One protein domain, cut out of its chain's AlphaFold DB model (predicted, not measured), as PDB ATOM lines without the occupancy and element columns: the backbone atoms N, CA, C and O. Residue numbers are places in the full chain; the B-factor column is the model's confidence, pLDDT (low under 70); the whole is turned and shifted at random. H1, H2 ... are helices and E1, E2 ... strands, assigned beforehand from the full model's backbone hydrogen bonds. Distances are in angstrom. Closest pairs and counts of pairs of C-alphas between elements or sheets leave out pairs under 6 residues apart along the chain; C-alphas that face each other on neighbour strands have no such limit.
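Overview. This is residues 8 to 109 of the 314 residues of the protein "Mitochondrial amidoxime-reducing component 1" of Colletotrichum trifolii (UniProt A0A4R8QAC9). A sheet of three strands, E1, E2 and E3, has H3 over one face, while the hairpin of E4 and E5 sits away from that sheet and joins H3 through a tight link. The short helices H1 and H2 lie toward one end of the sheet, and after H3 the unnamed residues 97 to 109 run back to E5, where residues 103 to 104 pair with it. The printed part has 102 residues with three named helices and five named strands, in the order H1 E1 E2 H2 E3 E4 E5 H3; both sheets, E1 - E2 - E3 and E4 - E5, are antiparallel. The class is mixed, helices and strands, with under half of the residues in named elements. The whole is only just compact, close to loose, with a radius of gyration of the C-alphas of 15.1 A and spans of 40 by 38 by 24 A.

Arrangement. H1, residues 8 to 11, runs by a tight link into E1, residues 12 to 17. E1 and E2, residues 29 to 34, form a hairpin at 157 degrees, with N 13 and O 33 2.8 A apart, within hydrogen-bond range. H1 is only just not on this sheet, with 4 pairs of C-alphas within 10 A. H2, residues 40 to 43, follows E2, and E3, residues 55 to 59, is antiparallel to E2, with N 30 and O 58 at 2.8 A. E4, residues 69 to 74, and E5, residues 77 to 83, form a hairpin at 144 degrees, with N 70 and O 81 at 2.8 A; E4 is apart from E3. Residues 82 to 83 of E5 pair antiparallel with residues 103 to 104. H3, residues 86 to 96, is on the sheet of three at a height over the sheet of 10.2 A, over E2 and E3, and runs along the strands, at 19 degrees to E2 on the local plane. The closest C-alphas of H3 and E3 are those of Ile 56 and Trp 91, 7.7 A apart. H2 and H3 only just touch, with 3 pairs of C-alphas within 8 A, the closest those of Gly 42 and Arg 95 at 6.9 A. H1 and H3 are close but not clearly touching; their closest C-alphas, those of Gln 8 and Leu 96, are 7.8 A apart. In H3, 6 of 7 O i to N i+4 pairs are within hydrogen-bond range; H1 and H2 are too short for such a pair.

Along the chain. H1 begins at C-alpha 8, (225.652, 227.130, 391.837). E1 is 15.8 A long, E2 16.2 A and E3 13.8 A. E4 is 15.7 A long, and E5, 18.3 A, begins at C-alpha 77, (242.321, 243.728, 395.200). H3, 14.7 A, ends at C-alpha 96, (221.004, 233.340, 391.747).

Size, cuts and confidence. The two C-alphas farthest apart, those of Glu 23 and Gly 47, are 45.5 A apart. The printed part has no cut. The links E1 to E2 and H2 to E3 are long. The mean pLDDT of the printed part is 87.7, and residues 22 to 26 and 43 to 50 are under 70.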
ATOM      1  N   GLN A   8     226.764 226.891 392.761       90.62
ATOM      2  CA  GLN A   8     225.652 227.130 391.837       90.62
ATOM      3  C   GLN A   8     226.025 228.031 390.650       90.62
ATOM      4  O   GLN A   8     225.388 227.957 389.607       90.62
ATOM      5  N   LEU A   9     227.094 228.837 390.751       91.50
ATOM      6  CA  LEU A   9     227.622 229.598 389.611       91.50
ATOM      7  C   LEU A   9     228.077 228.695 388.456       91.50
ATOM      8  O   LEU A   9     228.140 229.139 387.316       91.50
ATOM      9  N   ALA A  10     228.378 227.428 388.737       92.75
ATOM     10  CA  ALA A  10     228.738 226.431 387.740       92.75
ATOM     11  C   ALA A  10     227.559 226.031 386.829       92.75
ATOM     12  O   ALA A  10     227.791 225.425 385.790       92.75
ATOM     13  N   LEU A  11     226.322 226.399 387.195       94.50
ATOM     14  CA  LEU A  11     225.123 226.203 386.373       94.50
ATOM     15  C   LEU A  11     225.018 227.217 385.228       94.50
ATOM     16  O   LEU A  11     224.169 227.049 384.356       94.50
ATOM     17  N   PHE A  12     225.848 228.263 385.228       95.06
ATOM     18  CA  PHE A  12     225.968 229.181 384.101       95.06
ATOM     19  C   PHE A  12     227.071 228.693 383.166       95.06
ATOM     20  O   PHE A  12     228.246 228.639 383.535       95.06
ATOM     21  N   GLN A  13     226.692 228.379 381.934       94.19
ATOM     22  CA  GLN A  13     227.618 228.084 380.853       94.19
ATOM     23  C   GLN A  13     227.692 229.289 379.930       94.19
ATOM     24  O   GLN A  13     226.665 229.824 379.529       94.19
ATOM     25  N   ALA A  14     228.907 229.724 379.614       94.38
ATOM     26  CA  ALA A  14     229.138 230.848 378.723       94.38
ATOM     27  C   ALA A  14     229.885 230.375 377.480       94.38
ATOM     28  O   ALA A  14     230.882 229.657 377.583       94.38
ATOM     29  N   LEU A  15     229.421 230.822 376.320       94.19
ATOM     30  CA  LEU A  15     230.062 230.598 375.037       94.19
ATOM     31  C   LEU A  15     230.183 231.929 374.297       94.19
ATOM     32  O   LEU A  15     229.364 232.830 374.472       94.19
ATOM     33  N   VAL A  16     231.220 232.049 373.478       92.56
ATOM     34  CA  VAL A  16     231.385 233.186 372.579       92.56
ATOM     35  C   VAL A  16     230.996 232.741 371.180       92.56
ATOM     36  O   VAL A  16     231.609 231.824 370.630       92.56
ATOM     37  N   ASP A  17     229.991 233.399 370.616       91.00
ATOM     38  CA  ASP A  17     229.603 233.250 369.223       91.00
ATOM     39  C   ASP A  17     230.248 234.366 368.400       91.00
ATOM     40  O   ASP A  17     229.901 235.542 368.512       91.00
ATOM     41  N   TRP A  18     231.212 233.986 367.566       88.19
ATOM     42  CA  TRP A  18     231.917 234.900 366.667       88.19
ATOM     43  C   TRP A  18     231.133 235.199 365.380       88.19
ATOM     44  O   TRP A  18     231.661 235.874 364.499       88.19
ATOM     45  N   LYS A  19     229.915 234.659 365.220       83.94
ATOM     46  CA  LYS A  19     229.061 234.798 364.027       83.94
ATOM     47  C   LYS A  19     229.772 234.459 362.711       83.94
ATOM     48  O   LYS A  19     229.523 235.067 361.675       83.94
ATOM     49  N   GLY A  20     230.694 233.498 362.758       70.88
ATOM     50  CA  GLY A  20     231.492 233.087 361.599       70.88
ATOM     51  C   GLY A  20     232.551 234.100 361.142       70.88
ATOM     52  O   GLY A  20     233.102 233.915 360.064       70.88
ATOM     53  N   GLN A  21     232.852 235.138 361.935       70.12
ATOM     54  CA  GLN A  21     233.876 236.151 361.636       70.12
ATOM     55  C   GLN A  21     234.875 236.315 362.799       70.12
ATOM     56  O   GLN A  21     234.891 237.353 363.464       70.12
ATOM     57  N   PRO A  22     235.725 235.313 363.085       64.19
ATOM     58  CA  PRO A  22     236.675 235.391 364.197       64.19
ATOM     59  C   PRO A  22     237.699 236.533 364.037       64.19
ATOM     60  O   PRO A  22     238.152 237.092 365.034       64.19
ATOM     61  N   GLU A  23     238.021 236.931 362.804       65.25
ATOM     62  CA  GLU A  23     238.877 238.084 362.494       65.25
ATOM     63  C   GLU A  23     238.185 239.457 362.593       65.25
ATOM     64  O   GLU A  23     238.880 240.473 362.658       65.25
ATOM     65  N   ASN A  24     236.846 239.516 362.642       62.50
ATOM     66  CA  ASN A  24     236.095 240.755 362.861       62.50
ATOM     67  C   ASN A  24     235.300 240.678 364.172       62.50
ATOM     68  O   ASN A  24     234.096 240.412 364.178       62.50
ATOM     69  N   PRO A  25     235.956 240.957 365.307       64.06
ATOM     70  CA  PRO A  25     235.383 240.698 366.618       64.06
ATOM     71  C   PRO A  25     234.156 241.579 366.925       64.06
ATOM     72  O   PRO A  25     233.334 241.209 367.756       64.06
ATOM     73  N   SER A  26     233.972 242.705 366.226       69.88
ATOM     74  CA  SER A  26     232.937 243.711 366.522       69.88
ATOM     75  C   SER A  26     231.487 243.197 366.511       69.88
ATOM     76  O   SER A  26     230.636 243.797 367.164       69.88
ATOM     77  N   GLY A  27     231.205 242.091 365.814       78.88
ATOM     78  CA  GLY A  27     229.876 241.467 365.756       78.88
ATOM     79  C   GLY A  27     229.650 240.305 366.733       78.88
ATOM     80  O   GLY A  27     228.556 239.738 366.733       78.88
ATOM     81  N   GLY A  28     230.662 239.931 367.520       90.31
ATOM     82  CA  GLY A  28     230.604 238.774 368.411       90.31
ATOM     83  C   GLY A  28     229.604 238.941 369.557       90.31
ATOM     84  O   GLY A  28     229.378 240.044 370.058       90.31
ATOM     85  N   GLU A  29     229.034 237.829 370.008       93.81
ATOM     86  CA  GLU A  29     228.095 237.771 371.128       93.81
ATOM     87  C   GLU A  29     228.589 236.818 372.213       93.81
ATOM     88  O   GLU A  29     229.222 235.796 371.948       93.81
ATOM     89  N   VAL A  30     228.266 237.151 373.458       94.81
ATOM     90  CA  VAL A  30     228.329 236.222 374.580       94.81
ATOM     91  C   VAL A  30     226.949 235.606 374.737       94.81
ATOM     92  O   VAL A  30     225.958 236.319 374.901       94.81
ATOM     93  N   ILE A  31     226.903 234.279 374.705       96.50
ATOM     94  CA  ILE A  31     225.718 233.485 375.003       96.50
ATOM     95  C   ILE A  31     225.927 232.899 376.391       96.50
ATOM     96  O   ILE A  31     226.929 232.220 376.628       96.50
ATOM     97  N   VAL A  32     225.000 233.160 377.307       96.75
ATOM     98  CA  VAL A  32     225.000 232.536 378.629       96.75
ATOM     99  C   VAL A  32     223.746 231.697 378.781       96.75
ATOM    100  O   VAL A  32     222.638 232.217 378.688       96.75
ATOM    101  N   THR A  33     223.934 230.411 379.050       96.00
ATOM    102  CA  THR A  33     222.866 229.447 379.314       96.00
ATOM    103  C   THR A  33     222.881 229.061 380.787       96.00
ATOM    104  O   THR A  33     223.937 228.779 381.354       96.00
ATOM    105  N   TRP A  34     221.713 229.026 381.417       94.88
ATOM    106  CA  TRP A  34     221.524 228.573 382.788       94.88
ATOM    107  C   TRP A  34     220.901 227.177 382.814       94.88
ATOM    108  O   TRP A  34     219.857 226.944 382.219       94.88
ATOM    109  N   GLN A  35     221.533 226.249 383.529       92.56
ATOM    110  CA  GLN A  35     221.117 224.841 383.618       92.56
ATOM    111  C   GLN A  35     220.479 224.491 384.967       92.56
ATOM    112  O   GLN A  35     220.338 223.326 385.321       92.56
ATOM    113  N   GLY A  36     220.110 225.498 385.759       90.62
ATOM    114  CA  GLY A  36     219.617 225.284 387.117       90.62
ATOM    115  C   GLY A  36     218.130 224.953 387.232       90.62
ATOM    116  O   GLY A  36     217.689 224.710 388.355       90.62
ATOM    117  N   ARG A  37     217.359 224.944 386.133       87.38
ATOM    118  CA  ARG A  37     215.888 224.826 386.164       87.38
ATOM    119  C   ARG A  37     215.408 223.580 386.901       87.38
ATOM    120  O   ARG A  37     214.569 223.690 387.788       87.38
ATOM    121  N   ASP A  38     216.024 222.441 386.606       87.44
ATOM    122  CA  ASP A  38     215.686 221.144 387.204       87.44
ATOM    123  C   ASP A  38     216.474 220.852 388.497       87.44
ATOM    124  O   ASP A  38     216.467 219.736 389.016       87.44
ATOM    125  N   THR A  39     217.178 221.851 389.033       89.38
ATOM    126  CA  THR A  39     217.928 221.746 390.290       89.38
ATOM    127  C   THR A  39     217.166 222.410 391.436       89.38
ATOM    128  O   THR A  39     216.209 223.163 391.232       89.38
ATOM    129  N   GLU A  40     217.627 222.210 392.672       85.94
ATOM    130  CA  GLU A  40     217.040 222.914 393.818       85.94
ATOM    131  C   GLU A  40     217.147 224.440 393.694       85.94
ATOM    132  O   GLU A  40     216.299 225.152 394.218       85.94
ATOM    133  N   PHE A  41     218.146 224.948 392.965       86.06
ATOM    134  CA  PHE A  41     218.344 226.383 392.772       86.06
ATOM    135  C   PHE A  41     217.280 226.994 391.857       86.06
ATOM    136  O   PHE A  41     216.913 228.147 392.052       86.06
ATOM    137  N   GLY A  42     216.739 226.225 390.908       81.19
ATOM    138  CA  GLY A  42     215.600 226.653 390.094       81.19
ATOM    139  C   GLY A  42     214.282 226.647 390.868       81.19
ATOM    140  O   GLY A  42     213.429 227.500 390.635       81.19
ATOM    141  N   SER A  43     214.141 225.733 391.834       66.00
ATOM    142  CA  SER A  43     212.935 225.590 392.667       66.00
ATOM    143  C   SER A  43     212.910 226.512 393.897       66.00
ATOM    144  O   SER A  43     211.842 226.782 394.443       66.00
ATOM    145  N   ALA A  44     214.073 226.983 394.358       60.31
ATOM    146  CA  ALA A  44     214.220 227.766 395.589       60.31
ATOM    147  C   ALA A  44     213.990 229.281 395.419       60.31
ATOM    148  O   ALA A  44     213.947 230.005 396.420       60.31
ATOM    149  N   VAL A  45     213.833 229.783 394.190       62.72
ATOM    150  CA  VAL A  45     213.475 231.188 393.951       62.72
ATOM    151  C   VAL A  45     212.028 231.395 394.411       62.72
ATOM    152  O   VAL A  45     211.106 230.756 393.910       62.72
ATOM    153  N   LYS A  46     211.834 232.229 395.440       54.28
ATOM    154  CA  LYS A  46     210.561 232.403 396.163       54.28
ATOM    155  C   LYS A  46     209.374 232.684 395.220       54.28
ATOM    156  O   LYS A  46     209.156 233.826 394.834       54.28
ATOM    157  N   GLY A  47     208.553 231.664 394.955       53.38
ATOM    158  CA  GLY A  47     207.167 231.798 394.473       53.38
ATOM    159  C   GLY A  47     206.903 231.417 393.013       53.38
ATOM    160  O   GLY A  47     205.774 231.080 392.677       53.38
ATOM    161  N   ALA A  48     207.931 231.399 392.178       57.03
ATOM    162  CA  ALA A  48     207.984 230.770 390.863       57.03
ATOM    163  C   ALA A  48     209.467 230.808 390.481       57.03
ATOM    164  O   ALA A  48     210.113 231.830 390.714       57.03
ATOM    165  N   GLY A  49     210.031 229.716 389.958       61.34
ATOM    166  CA  GLY A  49     211.405 229.722 389.442       61.34
ATOM    167  C   GLY A  49     211.645 230.874 388.450       61.34
ATOM    168  O   GLY A  49     210.685 231.526 388.027       61.34
ATOM    169  N   PRO A  50     212.900 231.146 388.057       68.56
ATOM    170  CA  PRO A  50     213.208 232.273 387.179       68.56
ATOM    171  C   PRO A  50     212.302 232.265 385.942       68.56
ATOM    172  O   PRO A  50     212.190 231.267 385.227       68.56
ATOM    173  N   THR A  51     211.609 233.380 385.727       70.25
ATOM    174  CA  THR A  51     210.662 233.536 384.625       70.25
ATOM    175  C   THR A  51     211.419 233.884 383.345       70.25
ATOM    176  O   THR A  51     212.350 234.684 383.362       70.25
ATOM    177  N   GLY A  52     211.031 233.292 382.214       82.81
ATOM    178  CA  GLY A  52     211.636 233.583 380.909       82.81
ATOM    179  C   GLY A  52     212.656 232.542 380.418       82.81
ATOM    180  O   GLY A  52     212.683 231.407 380.908       82.81
ATOM    181  N   PRO A  53     213.440 232.879 379.378       90.75
ATOM    182  CA  PRO A  53     214.352 231.943 378.730       90.75
ATOM    183  C   PRO A  53     215.579 231.636 379.598       90.75
ATOM    184  O   PRO A  53     216.121 232.506 380.280       90.75
ATOM    185  N   ASP A  54     216.070 230.401 379.517       93.12
ATOM    186  CA  ASP A  54     217.311 229.966 380.176       93.12
ATOM    187  C   ASP A  54     218.575 230.434 379.455       93.12
ATOM    188  O   ASP A  54     219.681 230.100 379.863       93.12
ATOM    189  N   GLU A  55     218.424 231.234 378.406       95.81
ATOM    190  CA  GLU A  55     219.517 231.798 377.634       95.81
ATOM    191  C   GLU A  55     219.394 233.321 377.593       95.81
ATOM    192  O   GLU A  55     218.303 233.862 377.397       95.81
ATOM    193  N   ILE A  56     220.523 234.007 377.753       95.94
ATOM    194  CA  ILE A  56     220.666 235.433 377.471       95.94
ATOM    195  C   ILE A  56     221.830 235.652 376.509       95.94
ATOM    196  O   ILE A  56     222.846 234.955 376.557       95.94
ATOM    197  N   ARG A  57     221.672 236.645 375.635       95.44
ATOM    198  CA  ARG A  57     222.682 237.064 374.666       95.44
ATOM    199  C   ARG A  57     222.974 238.539 374.842       95.44
ATOM    200  O   ARG A  57     222.058 239.341 375.002       95.44
ATOM    201  N   PHE A  58     224.245 238.899 374.792       93.88
ATOM    202  CA  PHE A  58     224.676 240.290 374.782       93.88
ATOM    203  C   PHE A  58     225.972 240.438 373.986       93.88
ATOM    204  O   PHE A  58     226.709 239.474 373.790       93.88
ATOM    205  N   SER A  59     226.242 241.651 373.502       92.50
ATOM    206  CA  SER A  59     227.440 241.935 372.705       92.50
ATOM    207  C   SER A  59     228.713 241.560 373.468       92.50
ATOM    208  O   SER A  59     228.856 241.901 374.644       92.50
ATOM    209  N   LEU A  60     229.657 240.911 372.784       91.75
ATOM    210  CA  LEU A  60     231.013 240.678 373.285       91.75
ATOM    211  C   LEU A  60     231.781 241.995 373.466       91.75
ATOM    212  O   LEU A  60     232.642 242.101 374.338       91.75
ATOM    213  N   PHE A  61     231.420 243.010 372.680       90.81
ATOM    214  CA  PHE A  61     231.950 244.369 372.748       90.81
ATOM    215  C   PHE A  61     230.806 245.335 373.067       90.81
ATOM    216  O   PHE A  61     230.331 246.060 372.186       90.81
ATOM    217  N   PRO A  62     230.286 245.320 374.307       91.00
ATOM    218  CA  PRO A  62     229.224 246.233 374.688       91.00
ATOM    219  C   PRO A  62     229.752 247.672 374.655       91.00
ATOM    220  O   PRO A  62     230.900 247.932 375.015       91.00
ATOM    221  N   SER A  63     228.906 248.628 374.260       90.06
ATOM    222  CA  SER A  63     229.257 250.050 374.374       90.06
ATOM    223  C   SER A  63     229.613 250.365 375.820       90.06
ATOM    224  O   SER A  63     228.831 250.052 376.709       90.06
ATOM    225  N   THR A  64     230.761 250.986 376.066       91.69
ATOM    226  CA  THR A  64     231.208 251.408 377.404       91.69
ATOM    227  C   THR A  64     230.939 252.883 377.684       91.69
ATOM    228  O   THR A  64     231.280 253.377 378.757       91.69
ATOM    229  N   LYS A  65     230.360 253.601 376.717       91.50
ATOM    230  CA  LYS A  65     230.135 255.043 376.797       91.50
ATOM    231  C   LYS A  65     229.087 255.365 377.865       91.50
ATOM    232  O   LYS A  65     228.056 254.703 377.920       91.50
ATOM    233  N   ASP A  66     229.375 256.371 378.690       91.44
ATOM    234  CA  ASP A  66     228.472 256.929 379.709       91.44
ATOM    235  C   ASP A  66     227.944 255.907 380.737       91.44
ATOM    236  O   ASP A  66     226.946 256.144 381.416       91.44
ATOM    237  N   ARG A  67     228.624 254.761 380.883       94.56
ATOM    238  CA  ARG A  67     228.233 253.731 381.849       94.56
ATOM    239  C   ARG A  67     228.681 254.085 383.269       94.56
ATOM    240  O   ARG A  67     229.831 254.497 383.450       94.56
ATOM    241  N   PRO A  68     227.833 253.853 384.290       95.56
ATOM    242  CA  PRO A  68     228.222 254.011 385.685       95.56
ATOM    243  C   PRO A  68     229.426 253.138 386.035       95.56
ATOM    244  O   PRO A  68     229.535 251.995 385.587       95.56
ATOM    245  N   THR A  69     230.327 253.673 386.855       96.31
ATOM    246  CA  THR A  69     231.468 252.917 387.377       96.31
ATOM    247  C   THR A  69     231.142 252.360 388.760       96.31
ATOM    248  O   THR A  69     230.666 253.083 389.632       96.31
ATOM    249  N   ILE A  70     231.435 251.079 388.966       95.25
ATOM    250  CA  ILE A  70     231.289 250.347 390.222       95.25
ATOM    251  C   ILE A  70     232.680 249.941 390.715       95.25
ATOM    252  O   ILE A  70     233.510 249.434 389.954       95.25
ATOM    253  N   ASN A  71     232.931 250.129 392.012       95.44
ATOM    254  CA  ASN A  71     234.120 249.593 392.662       95.44
ATOM    255  C   ASN A  71     233.899 248.121 393.028       95.44
ATOM    256  O   ASN A  71     233.033 247.802 393.841       95.44
ATOM    257  N   VAL A  72     234.708 247.228 392.465       94.19
ATOM    258  CA  VAL A  72     234.633 245.784 392.703       94.19
ATOM    259  C   VAL A  72     235.880 245.333 393.449       94.19
ATOM    260  O   VAL A  72     236.999 245.720 393.115       94.19
ATOM    261  N   ILE A  73     235.707 244.484 394.459       91.81
ATOM    262  CA  ILE A  73     236.812 243.955 395.261       91.81
ATOM    263  C   ILE A  73     236.922 242.451 395.025       91.81
ATOM    264  O   ILE A  73     236.058 241.687 395.440       91.81
ATOM    265  N   LEU A  74     238.016 242.014 394.397       88.50
ATOM    266  CA  LEU A  74     238.318 240.599 394.179       88.50
ATOM    267  C   LEU A  74     239.543 240.218 395.001       88.50
ATOM    268  O   LEU A  74     240.642 240.713 394.753       88.50
ATOM    269  N   HIS A  75     239.368 239.335 395.985       83.56
ATOM    270  CA  HIS A  75     240.448 238.886 396.880       83.56
ATOM    271  C   HIS A  75     241.233 240.058 397.497       83.56
ATOM    272  O   HIS A  75     242.461 240.079 397.464       83.56
ATOM    273  N   SER A  76     240.510 241.064 398.002       87.25
ATOM    274  CA  SER A  76     241.066 242.312 398.566       87.25
ATOM    275  C   SER A  76     241.795 243.226 397.568       87.25
ATOM    276  O   SER A  76     242.339 244.253 397.964       87.25
ATOM    277  N   SER A  77     241.786 242.895 396.277       88.75
ATOM    278  CA  SER A  77     242.321 243.728 395.200       88.75
ATOM    279  C   SER A  77     241.174 244.459 394.508       88.75
ATOM    280  O   SER A  77     240.256 243.829 393.979       88.75
ATOM    281  N   GLN A  78     241.205 245.787 394.557       93.56
ATOM    282  CA  GLN A  78     240.142 246.635 394.019       93.56
ATOM    283  C   GLN A  78     240.308 246.848 392.509       93.56
ATOM    284  O   GLN A  78     241.429 247.002 392.015       93.56
ATOM    285  N   ALA A  79     239.188 246.888 391.795       95.44
ATOM    286  CA  ALA A  79     239.083 247.217 390.382       95.44
ATOM    287  C   ALA A  79     237.904 248.171 390.172       95.44
ATOM    288  O   ALA A  79     236.840 247.981 390.755       95.44
ATOM    289  N   GLN A  80     238.072 249.156 389.298       96.25
ATOM    290  CA  GLN A  80     236.937 249.885 388.741       96.25
ATOM    291  C   GLN A  80     236.385 249.083 387.564       96.25
ATOM    292  O   GLN A  80     237.161 248.604 386.735       96.25
ATOM    293  N   ALA A  81     235.069 248.922 387.507       97.19
ATOM    294  CA  ALA A  81     234.377 248.247 386.420       97.19
ATOM    295  C   ALA A  81     233.127 249.034 386.028       97.19
ATOM    296  O   ALA A  81     232.599 249.808 386.816       97.19
ATOM    297  N   LEU A  82     232.664 248.848 384.803       97.31
ATOM    298  CA  LEU A  82     231.493 249.514 384.258       97.31
ATOM    299  C   LEU A  82     230.267 248.630 384.441       97.31
ATOM    300  O   LEU A  82     230.329 247.428 384.184       97.31
ATOM    301  N   ASP A  83     229.158 249.229 384.841       96.75
ATOM    302  CA  ASP A  83     227.891 248.538 385.030       96.75
ATOM    303  C   ASP A  83     227.214 248.212 383.690       96.75
ATOM    304  O   ASP A  83     226.959 249.105 382.873       96.75
ATOM    305  N   MET A  84     226.922 246.932 383.438       95.81
ATOM    306  CA  MET A  84     226.285 246.500 382.188       95.81
ATOM    307  C   MET A  84     224.780 246.765 382.135       95.81
ATOM    308  O   MET A  84     224.201 246.660 381.051       95.81
ATOM    309  N   GLY A  85     224.188 247.256 383.223       93.56
ATOM    310  CA  GLY A  85     222.798 247.692 383.276       93.56
ATOM    311  C   GLY A  85     221.863 246.629 383.840       93.56
ATOM    312  O   GLY A  85     222.256 245.486 384.099       93.56
ATOM    313  N   ASP A  86     220.617 247.043 384.054       94.00
ATOM    314  CA  ASP A  86     219.644 246.285 384.838       94.00
ATOM    315  C   ASP A  86     219.131 245.054 384.097       94.00
ATOM    316  O   ASP A  86     219.070 243.995 384.706       94.00
ATOM    317  N   ASP A  87     218.873 245.145 382.792       90.75
ATOM    318  CA  ASP A  87     218.281 244.047 382.013       90.75
ATOM    319  C   ASP A  87     219.104 242.754 382.108       90.75
ATOM    320  O   ASP A  87     218.594 241.681 382.434       90.75
ATOM    321  N   VAL A  88     220.414 242.858 381.870       93.62
ATOM    322  CA  VAL A  88     221.313 241.701 381.922       93.62
ATOM    323  C   VAL A  88     221.559 241.269 383.369       93.62
ATOM    324  O   VAL A  88     221.603 240.077 383.662       93.62
ATOM    325  N   SER A  89     221.693 242.222 384.292       95.31
ATOM    326  CA  SER A  89     221.948 241.942 385.711       95.31
ATOM    327  C   SER A  89     220.762 241.262 386.404       95.31
ATOM    328  O   SER A  89     220.958 240.358 387.222       95.31
ATOM    329  N   LEU A  90     219.534 241.643 386.050       93.38
ATOM    330  CA  LEU A  90     218.301 241.055 386.564       93.38
ATOM    331  C   LEU A  90     218.207 239.580 386.174       93.38
ATOM    332  O   LEU A  90     217.941 238.747 387.037       93.38
ATOM    333  N   TRP A  91     218.552 239.239 384.927       94.06
ATOM    334  CA  TRP A  91     218.575 237.849 384.466       94.06
ATOM    335  C   TRP A  91     219.467 236.959 385.349       94.06
ATOM    336  O   TRP A  91     219.058 235.863 385.743       94.06
ATOM    337  N   PHE A  92     220.661 237.431 385.732       93.94
ATOM    338  CA  PHE A  92     221.528 236.703 386.669       93.94
ATOM    339  C   PHE A  92     220.957 236.680 388.089       93.94
ATOM    340  O   PHE A  92     220.979 235.632 388.736       93.94
ATOM    341  N   SER A  93     220.443 237.814 388.567       92.00
ATOM    342  CA  SER A  93     219.921 237.965 389.931       92.00
ATOM    343  C   SER A  93     218.754 237.017 390.211       92.00
ATOM    344  O   SER A  93     218.748 236.323 391.227       92.00
ATOM    345  N   GLU A  94     217.807 236.916 389.274       90.19
ATOM    346  CA  GLU A  94     216.655 236.007 389.360       90.19
ATOM    347  C   GLU A  94     217.083 234.544 389.512       90.19
ATOM    348  O   GLU A  94     216.508 233.805 390.304       90.19
ATOM    349  N   ARG A  95     218.124 234.128 388.782       90.69
ATOM    350  CA  ARG A  95     218.639 232.747 388.779       90.69
ATOM    351  C   ARG A  95     219.543 232.440 389.970       90.69
ATOM    352  O   ARG A  95     219.720 231.276 390.324       90.69
ATOM    353  N   LEU A  96     220.143 233.465 390.571       88.88
ATOM    354  CA  LEU A  96     221.004 233.340 391.747       88.88
ATOM    355  C   LEU A  96     220.233 233.432 393.068       88.88
ATOM    356  O   LEU A  96     220.728 232.937 394.083       88.88
ATOM    357  N   GLY A  97     219.046 234.047 393.062       87.44
ATOM    358  CA  GLY A  97     218.234 234.277 394.259       87.44
ATOM    359  C   GLY A  97     218.753 235.409 395.155       87.44
ATOM    360  O   GLY A  97     218.316 235.537 396.297       87.44
ATOM    361  N   PHE A  98     219.691 236.218 394.659       88.19
ATOM    362  CA  PHE A  98     220.225 237.409 395.316       88.19
ATOM    363  C   PHE A  98     220.637 238.445 394.267       88.19
ATOM    364  O   PHE A  98     220.856 238.105 393.105       88.19
ATOM    365  N   GLU A  99     220.754 239.706 394.677       91.75
ATOM    366  CA  GLU A  99     221.159 240.791 393.785       91.75
ATOM    367  C   GLU A  99     222.572 240.559 393.229       91.75
ATOM    368  O   GLU A  99     223.546 240.423 393.973       91.75
ATOM    369  N   ALA A 100     222.681 240.534 391.905       93.44
ATOM    370  CA  ALA A 100     223.928 240.396 391.175       93.44
ATOM    371  C   ALA A 100     224.013 241.462 390.077       93.44
ATOM    372  O   ALA A 100     223.033 241.761 389.399       93.44
ATOM    373  N   ARG A 101     225.212 242.013 389.867       95.31
ATOM    374  CA  ARG A 101     225.502 242.937 388.762       95.31
ATOM    375  C   ARG A 101     226.449 242.284 387.772       95.31
ATOM    376  O   ARG A 101     227.496 241.771 388.172       95.31
ATOM    377  N   LEU A 102     226.116 242.353 386.485       95.75
ATOM    378  CA  LEU A 102     227.096 242.093 385.437       95.75
ATOM    379  C   LEU A 102     227.919 243.364 385.214       95.75
ATOM    380  O   LEU A 102     227.375 244.443 384.992       95.75
ATOM    381  N   VAL A 103     229.242 243.229 385.240       96.50
ATOM    382  CA  VAL A 103     230.163 244.351 385.041       96.50
ATOM    383  C   VAL A 103     231.197 244.038 383.968       96.50
ATOM    384  O   VAL A 103     231.635 242.898 383.814       96.50
ATOM    385  N   HIS A 104     231.631 245.068 383.249       95.88
ATOM    386  CA  HIS A 104     232.707 244.992 382.265       95.88
ATOM    387  C   HIS A 104     233.929 245.751 382.772       95.88
ATOM    388  O   HIS A 104     233.815 246.884 383.228       95.88
ATOM    389  N   ILE A 105     235.122 245.162 382.672       95.25
ATOM    390  CA  ILE A 105     236.335 245.773 383.238       95.25
ATOM    391  C   ILE A 105     236.679 247.130 382.588       95.25
ATOM    392  O   ILE A 105     237.219 248.017 383.243       95.25
ATOM    393  N   GLY A 106     236.328 247.325 381.313       92.56
ATOM    394  CA  GLY A 106     236.613 248.555 380.570       92.56
ATOM    395  C   GLY A 106     238.118 248.808 380.485       92.56
ATOM    396  O   GLY A 106     238.884 247.904 380.167       92.56
ATOM    397  N   HIS A 107     238.542 250.028 380.815       89.75
ATOM    398  CA  HIS A 107     239.962 250.376 380.985       89.75
ATOM    399  C   HIS A 107     240.482 250.097 382.406       89.75
ATOM    400  O   HIS A 107     241.634 250.396 382.729       89.75
ATOM    401  N   GLY A 108     239.629 249.552 383.273       91.25
ATOM    402  CA  GLY A 108     239.978 249.162 384.624       91.25
ATOM    403  C   GLY A 108     240.947 247.986 384.654       91.25
ATOM    404  O   GLY A 108     241.146 247.244 383.694       91.25
ATOM    405  N   SER A 109     241.594 247.822 385.796       94.75
ATOM    406  CA  SER A 109     242.433 246.669 386.102       94.75
ATOM    407  C   SER A 109     242.796 246.712 387.577       94.75
ATOM    408  O   SER A 109     242.769 247.774 388.206       94.75
TER     409      SER A 109